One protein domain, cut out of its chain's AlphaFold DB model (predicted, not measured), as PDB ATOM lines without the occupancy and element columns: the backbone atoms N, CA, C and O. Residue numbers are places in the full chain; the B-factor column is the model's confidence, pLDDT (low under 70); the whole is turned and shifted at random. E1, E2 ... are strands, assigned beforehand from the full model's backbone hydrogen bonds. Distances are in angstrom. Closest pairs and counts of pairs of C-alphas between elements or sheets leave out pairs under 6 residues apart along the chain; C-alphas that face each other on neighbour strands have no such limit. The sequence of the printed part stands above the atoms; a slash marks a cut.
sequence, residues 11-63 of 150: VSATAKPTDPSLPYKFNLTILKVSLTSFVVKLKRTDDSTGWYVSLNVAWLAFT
ATOM      1  N   VAL A  11     -89.890  38.333  14.828       85.06
ATOM      2  CA  VAL A  11     -88.491  38.724  14.638       85.06
ATOM      3  C   VAL A  11     -88.226  38.761  13.139       85.06
ATOM      4  O   VAL A  11     -88.583  37.835  12.421       85.06
ATOM      5  N   SER A  12     -87.586  39.826  12.671       88.25
ATOM      6  CA  SER A  12     -86.993  39.897  11.339       88.25
ATOM      7  C   SER A  12     -85.484  39.816  11.487       88.25
ATOM      8  O   SER A  12     -84.920  40.493  12.345       88.25
ATOM      9  N   ALA A  13     -84.817  39.001  10.678       92.62
ATOM     10  CA  ALA A  13     -83.366  38.916  10.699       92.62
ATOM     11  C   ALA A  13     -82.797  38.678   9.303       92.62
ATOM     12  O   ALA A  13     -83.404  38.021   8.460       92.62
ATOM     13  N   THR A  14     -81.601  39.208   9.080       93.75
ATOM     14  CA  THR A  14     -80.822  39.026   7.856       93.75
ATOM     15  C   THR A  14     -79.398  38.632   8.221       93.75
ATOM     16  O   THR A  14     -78.894  39.023   9.274       93.75
ATOM     17  N   ALA A  15     -78.750  37.856   7.355       93.00
ATOM     18  CA  ALA A  15     -77.361  37.450   7.521       93.00
ATOM     19  C   ALA A  15     -76.544  37.897   6.310       93.00
ATOM     20  O   ALA A  15     -76.963  37.705   5.166       93.00
ATOM     21  N   LYS A  16     -75.374  38.480   6.566       91.62
ATOM     22  CA  LYS A  16     -74.395  38.852   5.541       91.62
ATOM     23  C   LYS A  16     -72.995  38.416   5.980       91.62
ATOM     24  O   LYS A  16     -72.757  38.353   7.189       91.62
ATOM     25  N   PRO A  17     -72.072  38.146   5.042       91.00
ATOM     26  CA  PRO A  17     -70.654  38.029   5.361       91.00
ATOM     27  C   PRO A  17     -70.171  39.215   6.191       91.00
ATOM     28  O   PRO A  17     -70.561  40.356   5.935       91.00
ATOM     29  N   THR A  18     -69.318  38.953   7.176       90.50
ATOM     30  CA  THR A  18     -68.627  40.026   7.897       90.50
ATOM     31  C   THR A  18     -67.688  40.787   6.959       90.50
ATOM     32  O   THR A  18     -67.627  42.010   7.040       90.50
ATOM     33  N   ASP A  19     -67.011  40.081   6.048       88.62
ATOM     34  CA  ASP A  19     -66.261  40.683   4.944       88.62
ATOM     35  C   ASP A  19     -67.185  40.861   3.722       88.62
ATOM     36  O   ASP A  19     -67.528  39.873   3.066       88.62
ATOM     37  N   PRO A  20     -67.599  42.098   3.397       84.50
ATOM     38  CA  PRO A  20     -68.538  42.363   2.314       84.50
ATOM     39  C   PRO A  20     -67.955  42.106   0.916       84.50
ATOM     40  O   PRO A  20     -68.719  42.115  -0.048       84.50
ATOM     41  N   SER A  21     -66.639  41.893   0.783       86.69
ATOM     42  CA  SER A  21     -66.010  41.541  -0.497       86.69
ATOM     43  C   SER A  21     -66.262  40.085  -0.906       86.69
ATOM     44  O   SER A  21     -66.123  39.737  -2.081       86.69
ATOM     45  N   LEU A  22     -66.680  39.232   0.039       83.38
ATOM     46  CA  LEU A  22     -66.997  37.835  -0.230       83.38
ATOM     47  C   LEU A  22     -68.337  37.713  -0.983       83.38
ATOM     48  O   LEU A  22     -69.338  38.294  -0.560       83.38
ATOM     49  N   PRO A  23     -68.418  36.892  -2.046       84.69
ATOM     50  CA  PRO A  23     -69.600  36.807  -2.911       84.69
ATOM     51  C   PRO A  23     -70.759  35.988  -2.311       84.69
ATOM     52  O   PRO A  23     -71.727  35.674  -3.008       84.69
ATOM     53  N   TYR A  24     -70.662  35.603  -1.039       87.94
ATOM     54  CA  TYR A  24     -71.546  34.616  -0.432       87.94
ATOM     55  C   TYR A  24     -72.932  35.183  -0.142       87.94
ATOM     56  O   TYR A  24     -73.087  36.297   0.364       87.94
ATOM     57  N   LYS A  25     -73.958  34.378  -0.422       88.44
ATOM     58  CA  LYS A  25     -75.357  34.764  -0.256       88.44
ATOM     59  C   LYS A  25     -76.025  33.850   0.751       88.44
ATOM     60  O   LYS A  25     -75.939  32.628   0.669       88.44
ATOM     61  N   PHE A  26     -76.740  34.457   1.687       90.06
ATOM     62  CA  PHE A  26     -77.439  33.738   2.740       90.06
ATOM     63  C   PHE A  26     -78.911  34.098   2.733       90.06
ATOM     64  O   PHE A  26     -79.288  35.259   2.591       90.06
ATOM     65  N   ASN A  27     -79.738  33.083   2.933       91.88
ATOM     66  CA  ASN A  27     -81.122  33.244   3.312       91.88
ATOM     67  C   ASN A  27     -81.281  32.790   4.764       91.88
ATOM     68  O   ASN A  27     -80.782  31.730   5.149       91.88
ATOM     69  N   LEU A  28     -81.964  33.599   5.563       93.75
ATOM     70  CA  LEU A  28     -82.215  33.335   6.969       93.75
ATOM     71  C   LEU A  28     -83.724  33.280   7.173       93.75
ATOM     72  O   LEU A  28     -84.451  34.194   6.799       93.75
ATOM     73  N   THR A  29     -84.198  32.194   7.773       94.12
ATOM     74  CA  THR A  29     -85.611  32.008   8.112       94.12
ATOM     75  C   THR A  29     -85.755  31.826   9.613       94.12
ATOM     76  O   THR A  29     -85.063  30.996  10.201       94.12
ATOM     77  N   ILE A  30     -86.654  32.576  10.247       93.75
ATOM     78  CA  ILE A  30     -86.969  32.384  11.667       93.75
ATOM     79  C   ILE A  30     -87.803  31.110  11.819       93.75
ATOM     80  O   ILE A  30     -88.834  30.962  11.171       93.75
ATOM     81  N   LEU A  31     -87.352  30.189  12.668       93.81
ATOM     82  CA  LEU A  31     -88.070  28.951  12.978       93.81
ATOM     83  C   LEU A  31     -88.886  29.067  14.263       93.81
ATOM     84  O   LEU A  31     -89.972  28.504  14.362       93.81
ATOM     85  N   LYS A  32     -88.345  29.760  15.269       92.06
ATOM     86  CA  LYS A  32     -88.982  29.895  16.581       92.06
ATOM     87  C   LYS A  32     -88.541  31.182  17.255       92.06
ATOM     88  O   LYS A  32     -87.355  31.493  17.248       92.06
ATOM     89  N   VAL A  33     -89.473  31.870  17.901       87.94
ATOM     90  CA  VAL A  33     -89.192  32.997  18.796       87.94
ATOM     91  C   VAL A  33     -89.536  32.570  20.221       87.94
ATOM     92  O   VAL A  33     -90.529  31.886  20.452       87.94
ATOM     93  N   SER A  34     -88.658  32.883  21.163       84.75
ATOM     94  CA  SER A  34     -88.779  32.602  22.594       84.75
ATOM     95  C   SER A  34     -88.443  33.870  23.382       84.75
ATOM     96  O   SER A  34     -88.020  34.870  22.807       84.75
ATOM     97  N   LEU A  35     -88.637  33.834  24.701       73.69
ATOM     98  CA  LEU A  35     -88.504  35.011  25.564       73.69
ATOM     99  C   LEU A  35     -87.143  35.714  25.441       73.69
ATOM    100  O   LEU A  35     -87.074  36.933  25.348       73.69
ATOM    101  N   THR A  36     -86.067  34.935  25.424       76.19
ATOM    102  CA  THR A  36     -84.685  35.438  25.447       76.19
ATOM    103  C   THR A  36     -83.882  35.030  24.215       76.19
ATOM    104  O   THR A  36     -82.687  35.302  24.135       76.19
ATOM    105  N   SER A  37     -84.507  34.347  23.255       85.62
ATOM    106  CA  SER A  37     -83.815  33.785  22.096       85.62
ATOM    107  C   SER A  37     -84.750  33.585  20.912       85.62
ATOM    108  O   SER A  37     -85.968  33.496  21.051       85.62
ATOM    109  N   PHE A  38     -84.175  33.471  19.721       90.12
ATOM    110  CA  PHE A  38     -84.878  33.001  18.538       90.12
ATOM    111  C   PHE A  38     -83.990  32.010  17.788       90.12
ATOM    112  O   PHE A  38     -82.765  32.124  17.781       90.12
ATOM    113  N   VAL A  39     -84.616  31.006  17.187       93.56
ATOM    114  CA  VAL A  39     -83.950  29.966  16.407       93.56
ATOM    115  C   VAL A  39     -84.124  30.295  14.938       93.56
ATOM    116  O   VAL A  39     -85.238  30.579  14.488       93.56
ATOM    117  N   VAL A  40     -83.031  30.221  14.187       94.06
ATOM    118  CA  VAL A  40     -83.013  30.518  12.756       94.06
ATOM    119  C   VAL A  40     -82.518  29.323  11.962       94.06
ATOM    120  O   VAL A  40     -81.623  28.596  12.388       94.06
ATOM    121  N   LYS A  41     -83.079  29.146  10.770       93.81
ATOM    122  CA  LYS A  41     -82.511  28.319   9.716       93.81
ATOM    123  C   LYS A  41     -81.716  29.224   8.797       93.81
ATOM    124  O   LYS A  41     -82.289  30.078   8.123       93.81
ATOM    125  N   LEU A  42     -80.410  29.015   8.758       91.44
ATOM    126  CA  LEU A  42     -79.526  29.683   7.820       91.44
ATOM    127  C   LEU A  42     -79.258  28.754   6.635       91.44
ATOM    128  O   LEU A  42     -78.878  27.598   6.818       91.44
ATOM    129  N   LYS A  43     -79.457  29.253   5.417       89.94
ATOM    130  CA  LYS A  43     -79.151  28.546   4.173       89.94
ATOM    131  C   LYS A  43     -78.253  29.421   3.315       89.94
ATOM    132  O   LYS A  43     -78.651  30.520   2.941       89.94
ATOM    133  N   ARG A  44     -77.077  28.917   2.953       88.44
ATOM    134  CA  ARG A  44     -76.268  29.510   1.889       88.44
ATOM    135  C   ARG A  44     -76.919  29.213   0.531       88.44
ATOM    136  O   ARG A  44     -77.399  28.100   0.312       88.44
ATOM    137  N   THR A  45     -77.054  30.222  -0.325       87.94
ATOM    138  CA  THR A  45     -77.832  30.134  -1.575       87.94
ATOM    139  C   THR A  45     -76.985  30.173  -2.838       87.94
ATOM    140  O   THR A  45     -77.490  29.790  -3.889       87.94
ATOM    141  N   ASP A  46     -75.730  30.605  -2.750       85.56
ATOM    142  CA  ASP A  46     -74.773  30.615  -3.859       85.56
ATOM    143  C   ASP A  46     -74.023  29.283  -4.013       85.56
ATOM    144  O   ASP A  46     -73.738  28.890  -5.139       85.56
ATOM    145  N   ASP A  47     -73.742  28.575  -2.913       76.44
ATOM    146  CA  ASP A  47     -73.111  27.248  -2.922       76.44
ATOM    147  C   ASP A  47     -73.425  26.472  -1.620       76.44
ATOM    148  O   ASP A  47     -73.832  27.046  -0.609       76.44
ATOM    149  N   SER A  48     -73.250  25.152  -1.642       72.56
ATOM    150  CA  SER A  48     -73.440  24.228  -0.517       72.56
ATOM    151  C   SER A  48     -72.168  23.966   0.306       72.56
ATOM    152  O   SER A  48     -72.258  23.400   1.399       72.56
ATOM    153  N   THR A  49     -70.998  24.393  -0.181       74.25
ATOM    154  CA  THR A  49     -69.687  24.168   0.457       74.25
ATOM    155  C   THR A  49     -69.122  25.445   1.108       74.25
ATOM    156  O   THR A  49     -69.718  26.512   1.003       74.25
ATOM    157  N   GLY A  50     -68.002  25.364   1.844       67.12
ATOM    158  CA  GLY A  50     -67.286  26.551   2.352       67.12
ATOM    159  C   GLY A  50     -67.970  27.307   3.501       67.12
ATOM    160  O   GLY A  50     -68.114  28.524   3.441       67.12
ATOM    161  N   TRP A  51     -68.394  26.599   4.552       72.38
ATOM    162  CA  TRP A  51     -69.082  27.182   5.720       72.38
ATOM    163  C   TRP A  51     -68.183  27.958   6.692       72.38
ATOM    164  O   TRP A  51     -68.694  28.588   7.616       72.38
ATOM    165  N   TYR A  52     -66.863  27.932   6.500       80.12
ATOM    166  CA  TYR A  52     -65.904  28.670   7.323       80.12
ATOM    167  C   TYR A  52     -65.924  30.164   6.969       80.12
ATOM    168  O   TYR A  52     -65.003  30.690   6.351       80.12
ATOM    169  N   VAL A  53     -67.012  30.839   7.333       81.38
ATOM    170  CA  VAL A  53     -67.233  32.267   7.110       81.38
ATOM    171  C   VAL A  53     -67.836  32.898   8.358       81.38
ATOM    172  O   VAL A  53     -68.776  32.372   8.953       81.38
ATOM    173  N   SER A  54     -67.312  34.059   8.735       88.69
ATOM    174  CA  SER A  54     -67.911  34.902   9.769       88.69
ATOM    175  C   SER A  54     -69.094  35.679   9.198       88.69
ATOM    176  O   SER A  54     -69.008  36.245   8.104       88.69
ATOM    177  N   LEU A  55     -70.202  35.709   9.938       89.94
ATOM    178  CA  LEU A  55     -71.443  36.355   9.520       89.94
ATOM    179  C   LEU A  55     -71.861  37.432  10.514       89.94
ATOM    180  O   LEU A  55     -71.840  37.218  11.724       89.94
ATOM    181  N   ASN A  56     -72.349  38.548   9.983       92.56
ATOM    182  CA  ASN A  56     -73.099  39.536  10.741       92.56
ATOM    183  C   ASN A  56     -74.594  39.244  10.601       92.56
ATOM    184  O   ASN A  56     -75.136  39.239   9.491       92.56
ATOM    185  N   VAL A  57     -75.260  39.019  11.735       91.25
ATOM    186  CA  VAL A  57     -76.716  38.851  11.803       91.25
ATOM    187  C   VAL A  57     -77.335  40.140  12.322       91.25
ATOM    188  O   VAL A  57     -77.227  40.461  13.504       91.25
ATOM    189  N   ALA A  58     -77.996  40.874  11.433       91.31
ATOM    190  CA  ALA A  58     -78.784  42.043  11.797       91.31
ATOM    191  C   ALA A  58     -80.230  41.608  12.034       91.31
ATOM    192  O   ALA A  58     -80.816  40.936  11.182       91.31
ATOM    193  N   TRP A  59     -80.810  41.984  13.172       89.25
ATOM    194  CA  TRP A  59     -82.151  41.558  13.559       89.25
ATOM    195  C   TRP A  59     -82.953  42.677  14.226       89.25
ATOM    196  O   TRP A  59     -82.399  43.599  14.821       89.25
ATOM    197  N   LEU A  60     -84.277  42.574  14.107       82.31
ATOM    198  CA  LEU A  60     -85.278  43.439  14.720       82.31
ATOM    199  C   LEU A  60     -86.352  42.561  15.360       82.31
ATOM    200  O   LEU A  60     -86.928  41.701  14.697       82.31
ATOM    201  N   ALA A  61     -86.630  42.787  16.641       78.31
ATOM    202  CA  ALA A  61     -87.682  42.094  17.373       78.31
ATOM    203  C   ALA A  61     -88.880  43.024  17.594       78.31
ATOM    204  O   ALA A  61     -88.735  44.146  18.079       78.31
ATOM    205  N   PHE A  62     -90.071  42.538  17.260       73.69
ATOM    206  CA  PHE A  62     -91.338  43.230  17.441       73.69
ATOM    207  C   PHE A  62     -92.034  42.660  18.663       73.69
ATOM    208  O   PHE A  62     -92.578  41.559  18.648       73.69
ATOM    209  N   THR A  63     -91.975  43.418  19.745       67.25
ATOM    210  CA  THR A  63     -92.347  42.959  21.090       67.25
ATOM    211  C   THR A  63     -93.631  43.616  21.572       67.25
ATOM    212  O   THR A  63     -94.069  43.421  22.698       67.25
TER     213      THR A  63
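This is residues 11 to 63 of the 150 residues of an uncharacterized protein of Ciona intestinalis (UniProt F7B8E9). Two two-stranded antiparallel ribbons, E1 with E4 and E2 with E3, stand side by side as a curved wall, with E1 beside E2 in the middle and E4 and E3 at its two sides. The links of residues 18 to 25 and 45 to 54 lie at one end of the long axis, the second reaching round from E3 to E4; at the other end are the turn of the hairpin E2 and E3 and both ends of the printed part. The printed part has 53 residues with four named strands, E1, E2, E3 and E4 along the chain, and no named helix; its class is all strand. It is only just loose, close to compact, with a radius of gyration of the C-alphas of 12.1 A, and its outline is elongated, with spans of 34 by 19 by 14 A.

E1 is residues 11 to 17, 20.1 A from first to last C-alpha, and begins at C-alpha 11 at (-88.491, 38.724, 14.638). E4 is residues 55 to 62, 22.5 A long, and ends at C-alpha 62 at (-91.338, 43.230, 17.441). E2 is residues 26 to 33, 19.9 A long, and begins at C-alpha 26 at (-77.439, 33.738, 2.740). E3 is residues 38 to 44, 19.1 A long.

E1 and E4 are antiparallel neighbours, with 167 degrees between their N-to-C directions. The C-alphas of Ala 13 and Trp 59 face each other at 4.1 A. N 12 and O 60 are within hydrogen-bond range at 2.8 A, as are N 58 and O 14 at 3.0 A. E1 and E2 have 12 pairs of C-alphas within 8 A, the closest being those of Thr 14 and Leu 28, 5.9 A apart. E2 and E3 form a hairpin of antiparallel neighbours, with 160 degrees between their directions. N 29 and O 41 are within hydrogen-bond range at 2.9 A, and N 43 and O 27 at 2.8 A. The closest C-alphas of E1 and E3 are those of Val 11 and Phe 38, 7.8 A apart. E4 is apart from E2 and from E3.

The two C-alphas farthest apart are those of Thr 49 and Thr 63, at 35.9 A, while those of Val 11 and Thr 63 are 8.6 A apart. The printed part has no cut. The link from E2 to E3, 4 residues, is tight; those from E1 to E2, 8 residues, and from E3 to E4, 10 residues, are short. The mean pLDDT of the printed part is 86.3, with residues 50 and 63 under 70.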